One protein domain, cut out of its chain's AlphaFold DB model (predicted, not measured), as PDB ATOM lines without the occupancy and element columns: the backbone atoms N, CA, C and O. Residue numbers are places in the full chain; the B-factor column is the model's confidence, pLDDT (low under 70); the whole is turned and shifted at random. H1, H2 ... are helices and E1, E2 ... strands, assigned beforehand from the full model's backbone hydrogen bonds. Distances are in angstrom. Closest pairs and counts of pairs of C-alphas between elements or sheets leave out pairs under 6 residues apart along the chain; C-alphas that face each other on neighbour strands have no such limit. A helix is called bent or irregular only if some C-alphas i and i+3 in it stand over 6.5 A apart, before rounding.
ATOM      1  N   ILE A  49      28.303  36.173 153.790       92.19
ATOM      2  CA  ILE A  49      29.550  35.632 154.341       92.19
ATOM      3  C   ILE A  49      29.277  34.370 155.155       92.19
ATOM      4  O   ILE A  49      28.527  34.378 156.130       92.19
ATOM      5  N   GLY A  50      29.942  33.275 154.804       93.62
ATOM      6  CA  GLY A  50      29.788  32.027 155.532       93.62
ATOM      7  C   GLY A  50      30.649  30.902 154.995       93.62
ATOM      8  O   GLY A  50      31.486  31.086 154.110       93.62
ATOM      9  N   VAL A  51      30.433  29.728 155.572       94.25
ATOM     10  CA  VAL A  51      31.055  28.476 155.155       94.25
ATOM     11  C   VAL A  51      29.956  27.548 154.670       94.25
ATOM     12  O   VAL A  51      29.012  27.258 155.406       94.25
ATOM     13  N   THR A  52      30.107  27.065 153.445       93.19
ATOM     14  CA  THR A  52      29.230  26.045 152.873       93.19
ATOM     15  C   THR A  52      29.911  24.688 152.957       93.19
ATOM     16  O   THR A  52      31.121  24.576 152.747       93.19
ATOM     17  N   TRP A  53      29.141  23.646 153.244       93.31
ATOM     18  CA  TRP A  53      29.599  22.264 153.192       93.31
ATOM     19  C   TRP A  53      28.616  21.414 152.397       93.31
ATOM     20  O   TRP A  53      27.424  21.699 152.321       93.31
ATOM     21  N   THR A  54      29.138  20.347 151.811       92.62
ATOM     22  CA  THR A  54      28.379  19.371 151.035       92.62
ATOM     23  C   THR A  54      29.015  18.001 151.237       92.62
ATOM     24  O   THR A  54      30.230  17.898 151.429       92.62
ATOM     25  N   GLU A  55      28.203  16.948 151.243       90.00
ATOM     26  CA  GLU A  55      28.692  15.565 151.331       90.00
ATOM     27  C   GLU A  55      29.184  15.048 149.973       90.00
ATOM     28  O   GLU A  55      29.976  14.109 149.885       90.00
ATOM     29  N   THR A  56      28.736  15.689 148.898       86.94
ATOM     30  CA  THR A  56      29.059  15.351 147.517       86.94
ATOM     31  C   THR A  56      30.194  16.239 147.010       86.94
ATOM     32  O   THR A  56      30.064  17.463 147.017       86.94
ATOM     33  N   PRO A  57      31.328  15.670 146.569       74.50
ATOM     34  CA  PRO A  57      32.449  16.469 146.104       74.50
ATOM     35  C   PRO A  57      32.109  17.147 144.776       74.50
ATOM     36  O   PRO A  57      31.780  16.490 143.788       74.50
ATOM     37  N   TYR A  58      32.280  18.463 144.741       75.44
ATOM     38  CA  TYR A  58      32.177  19.266 143.531       75.44
ATOM     39  C   TYR A  58      33.394  20.177 143.406       75.44
ATOM     40  O   TYR A  58      34.013  20.562 144.398       75.44
ATOM     41  N   ALA A  59      33.735  20.543 142.174       71.25
ATOM     42  CA  ALA A  59      34.669  21.626 141.911       71.25
ATOM     43  C   ALA A  59      33.859  22.884 141.602       71.25
ATOM     44  O   ALA A  59      32.985  22.856 140.734       71.25
ATOM     45  N   SER A  60      34.154  23.980 142.299       74.19
ATOM     46  CA  SER A  60      33.600  25.283 141.965       74.19
ATOM     47  C   SER A  60      34.691  26.337 141.894       74.19
ATOM     48  O   SER A  60      35.520  26.458 142.793       74.19
ATOM     49  N   VAL A  61      34.675  27.101 140.809       78.06
ATOM     50  CA  VAL A  61      35.343  28.398 140.720       78.06
ATOM     51  C   VAL A  61      34.255  29.358 140.299       78.06
ATOM     52  O   VAL A  61      33.671  29.186 139.233       78.06
ATOM     53  N   TYR A  62      33.943  30.309 141.166       80.69
ATOM     54  CA  TYR A  62      32.859  31.251 140.962       80.69
ATOM     55  C   TYR A  62      33.284  32.621 141.470       80.69
ATOM     56  O   TYR A  62      33.809  32.747 142.577       80.69
ATOM     57  N   ALA A  63      33.053  33.642 140.656       80.75
ATOM     58  CA  ALA A  63      33.157  35.032 141.064       80.75
ATOM     59  C   ALA A  63      31.885  35.756 140.627       80.75
ATOM     60  O   ALA A  63      31.610  35.826 139.429       80.75
ATOM     61  N   CYS A  64      31.140  36.292 141.596       79.06
ATOM     62  CA  CYS A  64      30.001  37.170 141.352       79.06
ATOM     63  C   CYS A  64      30.505  38.602 141.147       79.06
ATOM     64  O   CYS A  64      31.147  39.181 142.026       79.06
ATOM     65  N   LEU A  65      30.217  39.195 139.992       80.56
ATOM     66  CA  LEU A  65      30.565  40.579 139.671       80.56
ATOM     67  C   LEU A  65      29.404  41.514 140.037       80.56
ATOM     68  O   LEU A  65      28.862  42.200 139.172       80.56
ATOM     69  N   LEU A  66      29.027  41.526 141.322       76.25
ATOM     70  CA  LEU A  66      27.951  42.368 141.876       76.25
ATOM     71  C   LEU A  66      26.594  42.148 141.183       76.25
ATOM     72  O   LEU A  66      25.898  43.099 140.835       76.25
ATOM     73  N   GLY A  67      26.255  40.890 140.902       69.94
ATOM     74  CA  GLY A  67      25.008  40.515 140.232       69.94
ATOM     75  C   GLY A  67      24.975  40.790 138.726       69.94
ATOM     76  O   GLY A  67      24.153  40.191 138.050       69.94
ATOM     77  N   LEU A  68      25.881  41.609 138.170       79.56
ATOM     78  CA  LEU A  68      25.911  41.928 136.730       79.56
ATOM     79  C   LEU A  68      26.269  40.716 135.870       79.56
ATOM     80  O   LEU A  68      25.779  40.553 134.751       79.56
ATOM     81  N   SER A  69      27.201  39.909 136.365       82.38
ATOM     82  CA  SER A  69      27.631  38.681 135.724       82.38
ATOM     83  C   SER A  69      28.402  37.797 136.685       82.38
ATOM     84  O   SER A  69      28.839  38.238 137.745       82.38
ATOM     85  N   SER A  70      28.627  36.570 136.248       86.69
ATOM     86  CA  SER A  70      29.442  35.606 136.946       86.69
ATOM     87  C   SER A  70      30.384  34.903 135.987       86.69
ATOM     88  O   SER A  70      30.234  34.940 134.762       86.69
ATOM     89  N   ILE A  71      31.418  34.292 136.549       87.38
ATOM     90  CA  ILE A  71      32.368  33.488 135.789       87.38
ATOM     91  C   ILE A  71      32.576  32.177 136.514       87.38
ATOM     92  O   ILE A  71      32.911  32.166 137.697       87.38
ATOM     93  N   GLY A  72      32.458  31.098 135.752       87.94
ATOM     94  CA  GLY A  72      32.883  29.768 136.126       87.94
ATOM     95  C   GLY A  72      31.727  28.789 136.230       87.94
ATOM     96  O   GLY A  72      30.678  28.953 135.608       87.94
ATOM     97  N   ALA A  73      31.965  27.718 136.968       89.44
ATOM     98  CA  ALA A  73      31.006  26.649 137.161       89.44
ATOM     99  C   ALA A  73      31.086  26.169 138.603       89.44
ATOM    100  O   ALA A  73      32.151  26.201 139.222       89.44
ATOM    101  N   GLY A  74      29.958  25.745 139.146       89.00
ATOM    102  CA  GLY A  74      29.853  25.297 140.519       89.00
ATOM    103  C   GLY A  74      28.557  24.554 140.745       89.00
ATOM    104  O   GLY A  74      27.539  24.846 140.121       89.00
ATOM    105  N   HIS A  75      28.617  23.582 141.638       91.94
ATOM    106  CA  HIS A  75      27.450  22.906 142.166       91.94
ATOM    107  C   HIS A  75      27.697  22.709 143.652       91.94
ATOM    108  O   HIS A  75      28.756  22.221 144.041       91.94
ATOM    109  N   VAL A  76      26.751  23.125 144.473       91.94
ATOM    110  CA  VAL A  76      26.779  22.966 145.917       91.94
ATOM    111  C   VAL A  76      25.369  22.608 146.344       91.94
ATOM    112  O   VAL A  76      24.439  23.367 146.095       91.94
ATOM    113  N   ASP A  77      25.233  21.447 146.969       94.19
ATOM    114  CA  ASP A  77      23.995  20.979 147.583       94.19
ATOM    115  C   ASP A  77      24.336  20.519 149.001       94.19
ATOM    116  O   ASP A  77      25.101  19.566 149.192       94.19
ATOM    117  N   GLY A  78      23.889  21.272 150.001       94.19
ATOM    118  CA  GLY A  78      24.233  20.987 151.384       94.19
ATOM    119  C   GLY A  78      23.815  22.083 152.350       94.19
ATOM    120  O   GLY A  78      22.707  22.613 152.281       94.19
ATOM    121  N   GLY A  79      24.692  22.383 153.304       95.25
ATOM    122  CA  GLY A  79      24.422  23.347 154.362       95.25
ATOM    123  C   GLY A  79      25.320  24.570 154.279       95.25
ATOM    124  O   GLY A  79      26.444  24.510 153.786       95.25
ATOM    125  N   PHE A  80      24.813  25.680 154.794       96.06
ATOM    126  CA  PHE A  80      25.523  26.940 154.931       96.06
ATOM    127  C   PHE A  80      25.464  27.409 156.384       96.06
ATOM    128  O   PHE A  80      24.415  27.327 157.024       96.06
ATOM    129  N   PHE A  81      26.586  27.916 156.895       97.00
ATOM    130  CA  PHE A  81      26.681  28.570 158.196       97.00
ATOM    131  C   PHE A  81      27.281  29.961 158.031       97.00
ATOM    132  O   PHE A  81      28.441  30.097 157.632       97.00
ATOM    133  N   GLY A  82      26.505  30.988 158.366       95.00
ATOM    134  CA  GLY A  82      26.937  32.374 158.247       95.00
ATOM    135  C   GLY A  82      25.770  33.341 158.107       95.00
ATOM    136  O   GLY A  82      24.668  33.070 158.580       95.00
ATOM    137  N   ILE A  83      26.034  34.463 157.450       93.81
ATOM    138  CA  ILE A  83      25.040  35.450 157.034       93.81
ATOM    139  C   ILE A  83      24.875  35.290 155.528       93.81
ATOM    140  O   ILE A  83      25.867  35.357 154.810       93.81
ATOM    141  N   GLY A  84      23.662  35.035 155.059       90.25
ATOM    142  CA  GLY A  84      23.368  35.089 153.638       90.25
ATOM    143  C   GLY A  84      21.911  34.814 153.302       90.25
ATOM    144  O   GLY A  84      21.165  34.255 154.114       90.25
ATOM    145  N   GLY A  85      21.488  35.266 152.122       86.44
ATOM    146  CA  GLY A  85      20.090  35.167 151.686       86.44
ATOM    147  C   GLY A  85      19.113  35.884 152.629       86.44
ATOM    148  O   GLY A  85      18.030  35.357 152.899       86.44
ATOM    149  N   GLY A  86      19.526  37.029 153.189       89.25
ATOM    150  CA  GLY A  86      18.734  37.842 154.124       89.25
ATOM    151  C   GLY A  86      18.594  37.246 155.529       89.25
ATOM    152  O   GLY A  86      17.722  37.641 156.306       89.25
ATOM    153  N   ARG A  87      19.405  36.238 155.878       89.88
ATOM    154  CA  ARG A  87      19.306  35.494 157.143       89.88
ATOM    155  C   ARG A  87      20.678  35.240 157.756       89.88
ATOM    156  O   ARG A  87      21.683  35.181 157.062       89.88
ATOM    157  N   ALA A  88      20.712  35.032 159.070       92.88
ATOM    158  CA  ALA A  88      21.908  34.600 159.788       92.88
ATOM    159  C   ALA A  88      21.652  33.262 160.491       92.88
ATOM    160  O   ALA A  88      20.638  33.103 161.173       92.88
ATOM    161  N   GLY A  89      22.576  32.308 160.357       94.31
ATOM    162  CA  GLY A  89      22.515  31.022 161.048       94.31
ATOM    163  C   GLY A  89      22.965  29.839 160.195       94.31
ATOM    164  O   GLY A  89      23.794  29.978 159.298       94.31
ATOM    165  N   VAL A  90      22.430  28.663 160.533       96.31
ATOM    166  CA  VAL A  90      22.599  27.421 159.770       96.31
ATOM    167  C   VAL A  90      21.347  27.179 158.942       96.31
ATOM    168  O   VAL A  90      20.246  27.147 159.492       96.31
ATOM    169  N   MET A  91      21.511  26.963 157.643       95.12
ATOM    170  CA  MET A  91      20.399  26.696 156.733       95.12
ATOM    171  C   MET A  91      20.811  25.777 155.587       95.12
ATOM    172  O   MET A  91      21.984  25.776 155.201       95.12
ATOM    173  N   PRO A  92      19.867  25.006 155.021       95.44
ATOM    174  CA  PRO A  92      20.080  24.363 153.736       95.44
ATOM    175  C   PRO A  92      20.396  25.413 152.671       95.44
ATOM    176  O   PRO A  92      19.810  26.503 152.656       95.44
ATOM    177  N   HIS A  93      21.328  25.075 151.791       94.94
ATOM    178  CA  HIS A  93      21.760  25.937 150.708       94.94
ATOM    179  C   HIS A  93      22.028  25.112 149.455       94.94
ATOM    180  O   HIS A  93      22.745  24.109 149.492       94.94
ATOM    181  N   TYR A  94      21.465  25.573 148.346       94.44
ATOM    182  CA  TYR A  94      21.715  25.023 147.025       94.44
ATOM    183  C   TYR A  94      22.212  26.133 146.117       94.44
ATOM    184  O   TYR A  94      21.615  27.205 146.047       94.44
ATOM    185  N   HIS A  95      23.298  25.870 145.409       92.81
ATOM    186  CA  HIS A  95      23.843  26.789 144.432       92.81
ATOM    187  C   HIS A  95      24.387  26.006 143.248       92.81
ATOM    188  O   HIS A  95      25.291  25.181 143.382       92.81
ATOM    189  N   LYS A  96      23.862  26.287 142.061       93.25
ATOM    190  CA  LYS A  96      24.368  25.735 140.813       93.25
ATOM    191  C   LYS A  96      24.567  26.860 139.825       93.25
ATOM    192  O   LYS A  96      23.635  27.577 139.491       93.25
ATOM    193  N   VAL A  97      25.782  26.968 139.315       92.31
ATOM    194  CA  VAL A  97      26.171  28.021 138.387       92.31
ATOM    195  C   VAL A  97      26.968  27.439 137.236       92.31
ATOM    196  O   VAL A  97      27.782  26.532 137.416       92.31
ATOM    197  N   CYS A  98      26.738  27.958 136.036       92.56
ATOM    198  CA  CYS A  98      27.602  27.725 134.890       92.56
ATOM    199  C   CYS A  98      27.522  28.915 133.938       92.56
ATOM    200  O   CYS A  98      26.436  29.280 133.477       92.56
ATOM    201  N   GLY A  99      28.663  29.522 133.633       90.69
ATOM    202  CA  GLY A  99      28.677  30.701 132.788       90.69
ATOM    203  C   GLY A  99      30.016  31.387 132.644       90.69
ATOM    204  O   GLY A  99      30.987  31.099 133.341       90.69
ATOM    205  N   LEU A 100      30.048  32.329 131.712       89.31
ATOM    206  CA  LEU A 100      31.170  33.217 131.465       89.31
ATOM    207  C   LEU A 100      30.611  34.585 131.089       89.31
ATOM    208  O   LEU A 100      30.028  34.691 130.014       89.31
ATOM    209  N   LEU A 101      30.851  35.611 131.911       87.88
ATOM    210  CA  LEU A 101      30.742  37.058 131.636       87.88
ATOM    211  C   LEU A 101      29.546  37.539 130.785       87.88
ATOM    212  O   LEU A 101      28.693  38.288 131.252       87.88
ATOM    213  N   LEU A 102      29.507  37.185 129.507       90.81
ATOM    214  CA  LEU A 102      28.431  37.536 128.589       90.81
ATOM    215  C   LEU A 102      27.122  36.804 128.893       90.81
ATOM    216  O   LEU A 102      26.051  37.370 128.672       90.81
ATOM    217  N   TRP A 103      27.213  35.571 129.390       91.62
ATOM    218  CA  TRP A 103      26.066  34.753 129.756       91.62
ATOM    219  C   TRP A 103      26.431  33.805 130.890       91.62
ATOM    220  O   TRP A 103      27.404  33.051 130.797       91.62
ATOM    221  N   THR A 104      25.622  33.819 131.941       91.00
ATOM    222  CA  THR A 104      25.714  32.858 133.039       91.00
ATOM    223  C   THR A 104      24.331  32.406 133.431       91.00
ATOM    224  O   THR A 104      23.413  33.213 133.442       91.00
ATOM    225  N   TYR A 105      24.184  31.129 133.743       92.50
ATOM    226  CA  TYR A 105      22.979  30.574 134.328       92.50
ATOM    227  C   TYR A 105      23.231  30.214 135.790       92.50
ATOM    228  O   TYR A 105      24.232  29.554 136.092       92.50
ATOM    229  N   GLU A 106      22.323  30.630 136.668       91.56
ATOM    230  CA  GLU A 106      22.395  30.397 138.110       91.56
ATOM    231  C   GLU A 106      21.069  29.849 138.641       91.56
ATOM    232  O   GLU A 106      19.986  30.295 138.254       91.56
ATOM    233  N   GLU A 107      21.176  28.871 139.538       93.50
ATOM    234  CA  GLU A 107      20.110  28.374 140.397       93.50
ATOM    235  C   GLU A 107      20.550  28.545 141.851       93.50
ATOM    236  O   GLU A 107      21.650  28.118 142.214       93.50
ATOM    237  N   LEU A 108      19.695  29.139 142.679       92.62
ATOM    238  CA  LEU A 108      20.002  29.430 144.076       92.62
ATOM    239  C   LEU A 108      18.810  29.085 144.976       92.62
ATOM    240  O   LEU A 108      17.672  29.468 144.702       92.62
ATOM    241  N   GLY A 109      19.079  28.369 146.062       93.19
ATOM    242  CA  GLY A 109      18.115  27.978 147.085       93.19
ATOM    243  C   GLY A 109      18.634  28.333 148.475       93.19
ATOM    244  O   GLY A 109      19.780  28.035 148.812       93.19
ATOM    245  N   TRP A 110      17.780  28.954 149.288       91.94
ATOM    246  CA  TRP A 110      18.073  29.328 150.672       91.94
ATOM    247  C   TRP A 110      16.961  28.810 151.584       91.94
ATOM    248  O   TRP A 110      15.795  29.143 151.379       91.94
ATOM    249  N   GLY A 111      17.303  28.046 152.620       90.56
ATOM    250  CA  GLY A 111      16.321  27.576 153.599       90.56
ATOM    251  C   GLY A 111      15.447  26.437 153.069       90.56
ATOM    252  O   GLY A 111      15.953  25.361 152.773       90.56
ATOM    253  N   GLU A 112      14.134  26.653 153.003       90.44
ATOM    254  CA  GLU A 112      13.180  25.645 152.530       90.44
ATOM    255  C   GLU A 112      13.016  25.744 151.010       90.44
ATOM    256  O   GLU A 112      12.337  26.633 150.503       90.44
ATOM    257  N   PHE A 113      13.636  24.818 150.282       92.00
ATOM    258  CA  PHE A 113      13.498  24.681 148.834       92.00
ATOM    259  C   PHE A 113      13.432  23.204 148.435       92.00
ATOM    260  O   PHE A 113      13.798  22.310 149.201       92.00
ATOM    261  N   ASP A 114      12.976  22.946 147.215       92.19
ATOM    262  CA  ASP A 114      12.928  21.624 146.601       92.19
ATOM    263  C   ASP A 114      13.561  21.702 145.208       92.19
ATOM    264  O   ASP A 114      12.998  22.264 144.270       92.19
ATOM    265  N   ILE A 115      14.736  21.092 145.052       91.81
ATOM    266  CA  ILE A 115      15.493  21.113 143.791       91.81
ATOM    267  C   ILE A 115      14.731  20.501 142.606       91.81
ATOM    268  O   ILE A 115      15.068  20.758 141.449       91.81
ATOM    269  N   THR A 116      13.703  19.690 142.870       93.56
ATOM    270  CA  THR A 116      12.854  19.085 141.837       93.56
ATOM    271  C   THR A 116      11.714  19.999 141.392       93.56
ATOM    272  O   THR A 116      11.110  19.750 140.347       93.56
ATOM    273  N   LYS A 117      11.448  21.067 142.153       90.50
ATOM    274  CA  LYS A 117      10.405  22.068 141.919       90.50
ATOM    275  C   LYS A 117      11.050  23.415 141.612       90.50
ATOM    276  O   LYS A 117      11.371  24.171 142.532       90.50
ATOM    277  N   PRO A 118      11.258  23.747 140.327       85.88
ATOM    278  CA  PRO A 118      12.011  24.937 139.952       85.88
ATOM    279  C   PRO A 118      11.401  26.266 140.412       85.88
ATOM    280  O   PRO A 118      12.096  27.274 140.400       85.88
ATOM    281  N   GLU A 119      10.121  26.284 140.772       86.69
ATOM    282  CA  GLU A 119       9.414  27.410 141.392       86.69
ATOM    283  C   GLU A 119       9.871  27.709 142.826       86.69
ATOM    284  O   GLU A 119       9.625  28.796 143.334       86.69
ATOM    285  N   THR A 120      10.559  26.768 143.467       89.69
ATOM    286  CA  THR A 120      11.143  26.945 144.801       89.69
ATOM    287  C   THR A 120      12.613  27.344 144.742       89.69
ATOM    288  O   THR A 120      13.286  27.308 145.757       89.69
ATOM    289  N   LEU A 121      13.139  27.693 143.568       91.50
ATOM    290  CA  LEU A 121      14.516  28.138 143.396       91.50
ATOM    291  C   LEU A 121      14.536  29.487 142.691       91.50
ATOM    292  O   LEU A 121      13.756  29.740 141.771       91.50
ATOM    293  N   TYR A 122      15.488  30.331 143.066       89.19
ATOM    294  CA  TYR A 122      15.853  31.462 142.230       89.19
ATOM    295  C   TYR A 122      16.567  30.956 140.991       89.19
ATOM    296  O   TYR A 122      17.520  30.185 141.097       89.19
ATOM    297  N   ARG A 123      16.091  31.366 139.816       91.25
ATOM    298  CA  ARG A 123      16.673  30.979 138.533       91.25
ATOM    299  C   ARG A 123      16.773  32.199 137.642       91.25
ATOM    300  O   ARG A 123      15.760  32.784 137.255       91.25
ATOM    301  N   TRP A 124      17.989  32.552 137.266       90.25
ATOM    302  CA  TRP A 124      18.211  33.702 136.404       90.25
ATOM    303  C   TRP A 124      19.375  33.483 135.451       90.25
ATOM    304  O   TRP A 124      20.206  32.582 135.608       90.25
ATOM    305  N   HIS A 125      19.402  34.331 134.428       92.12
ATOM    306  CA  HIS A 125      20.516  34.424 133.507       92.12
ATOM    307  C   HIS A 125      21.187  35.786 133.667       92.12
ATOM    308  O   HIS A 125      20.568  36.814 133.405       92.12
ATOM    309  N   ASN A 126      22.457  35.779 134.057       89.06
ATOM    310  CA  ASN A 126      23.264  36.984 134.211       89.06
ATOM    311  C   ASN A 126      24.085  37.284 132.953       89.06
ATOM    312  O   ASN A 126      24.281  36.429 132.079       89.06
ATOM    313  N   GLY A 127      24.615  38.504 132.894       88.62
ATOM    314  CA  GLY A 127      25.384  39.023 131.774       88.62
ATOM    315  C   GLY A 127      24.509  39.686 130.702       88.62
ATOM    316  O   GLY A 127      23.299  39.462 130.649       88.62
ATOM    317  N   PRO A 128      25.106  40.497 129.807       88.81
ATOM    318  CA  PRO A 128      24.375  41.237 128.779       88.81
ATOM    319  C   PRO A 128      23.432  40.379 127.924       88.81
ATOM    320  O   PRO A 128      22.338  40.826 127.588       88.81
ATOM    321  N   ILE A 129      23.835  39.149 127.583       90.00
ATOM    322  CA  ILE A 129      23.001  38.231 126.792       90.00
ATOM    323  C   ILE A 129      21.892  37.638 127.663       90.00
ATOM    324  O   ILE A 129      20.756  37.523 127.208       90.00
ATOM    325  N   GLY A 130      22.208  37.286 128.914       88.69
ATOM    326  CA  GLY A 130      21.233  36.800 129.888       88.69
ATOM    327  C   GLY A 130      20.070  37.775 130.043       88.69
ATOM    328  O   GLY A 130      18.930  37.412 129.761       88.69
ATOM    329  N   TYR A 131      20.382  39.036 130.341       86.75
ATOM    330  CA  TYR A 131      19.384  40.092 130.518       86.75
ATOM    331  C   TYR A 131      18.591  40.424 129.254       86.75
ATOM    332  O   TYR A 131      17.415  40.766 129.341       86.75
ATOM    333  N   ALA A 132      19.212  40.349 128.076       89.44
ATOM    334  CA  ALA A 132      18.527  40.669 126.826       89.44
ATOM    335  C   ALA A 132      17.564  39.559 126.370       89.44
ATOM    336  O   ALA A 132      16.578  39.848 125.692       89.44
ATOM    337  N   CYS A 133      17.864  38.296 126.688       90.81
ATOM    338  CA  CYS A 133      17.178  37.143 126.101       90.81
ATOM    339  C   CYS A 133      16.316  36.344 127.085       90.81
ATOM    340  O   CYS A 133      15.470  35.571 126.635       90.81
ATOM    341  N   TYR A 134      16.510  36.504 128.396       86.00
ATOM    342  CA  TYR A 134      15.843  35.691 129.408       86.00
ATOM    343  C   TYR A 134      15.289  36.569 130.529       86.00
ATOM    344  O   TYR A 134      16.004  37.366 131.128       86.00
TER     345      TYR A 134
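Overview. This is residues 49 to 134 of the 144 residues of an uncharacterized protein of Planctomycetes bacterium (UniProt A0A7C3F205). The domain is one twisted antiparallel sheet bent over like an arch, its long hairpin E3 and E4 turning sharply near residues 81 and 90, with the short strands E1 and E2 beside different parts of E3. The short helix H1 lies across E5, near the end of the sheet where E5 begins. The printed part has 86 residues, with six named strands and one named helix in the order E1 E2 E3 E4 E5 E6 H1, and its class is mostly strand. The sheet is branched at E3, and E2 to E6 form a meander, each strand the antiparallel neighbour of the one before. The whole is compact, with a radius of gyration of the C-alphas of 12.9 A, and its C-alphas span 35 by 26 by 24 A.

Arrangement. E1, residues 49 to 53, is an edge strand and the antiparallel neighbour of E3, residues 70 to 84, with N 51 and O 81 2.9 A apart, within hydrogen-bond range. E2, residues 61 to 64, pairs with E3 over residues 70 to 73 in a hairpin, with N 61 and O 73 at 3.1 A. E1 and E2 lie on one side of E3 and are apart; E4, residues 87 to 100, lies on the other side. The hairpin E3 and E4 has N 76 and O 95 at 2.7 A. E3 bends by 124 degrees at residue 81 and E4 by 109 degrees at residue 90. E5, residues 103 to 110, forms a hairpin with E4, with N 96 and O 107 at 2.9 A. E6, residues 122 to 126, forms a hairpin with E5, with N 104 and O 126 at 2.9 A. H1, residues 127 to 133, is on the sheet at a height of 7.0 A, over E5 and across the strands, at 89 degrees to E5 on the local plane. The closest C-alphas of E5 and H1 are those of Trp 103 and Gly 127, 4.8 A apart. In H1 every O i to N i+4 pair is within hydrogen-bond range.

Along the chain. E1 begins at C-alpha 49 (29.550, 35.632, 154.341) and measures 13.4 A from first to last C-alpha; E2 measures 10.3 A. The bent E3, the longest strand by residues, measures 17.8 A, E4 28.4 A and E5 23.0 A. E6 measures 12.2 A, and H1 10.2 A, ending at C-alpha 133 (17.178, 37.143, 126.101).

Size, cuts and confidence. The two C-alphas farthest apart are those of Glu 55 and Ala 132, at 36.5 A. The printed part has no cut. The link from E5 to E6, with 11 residues, is long. The mean pLDDT of the printed part is 89.2, and residue 67 is under 70.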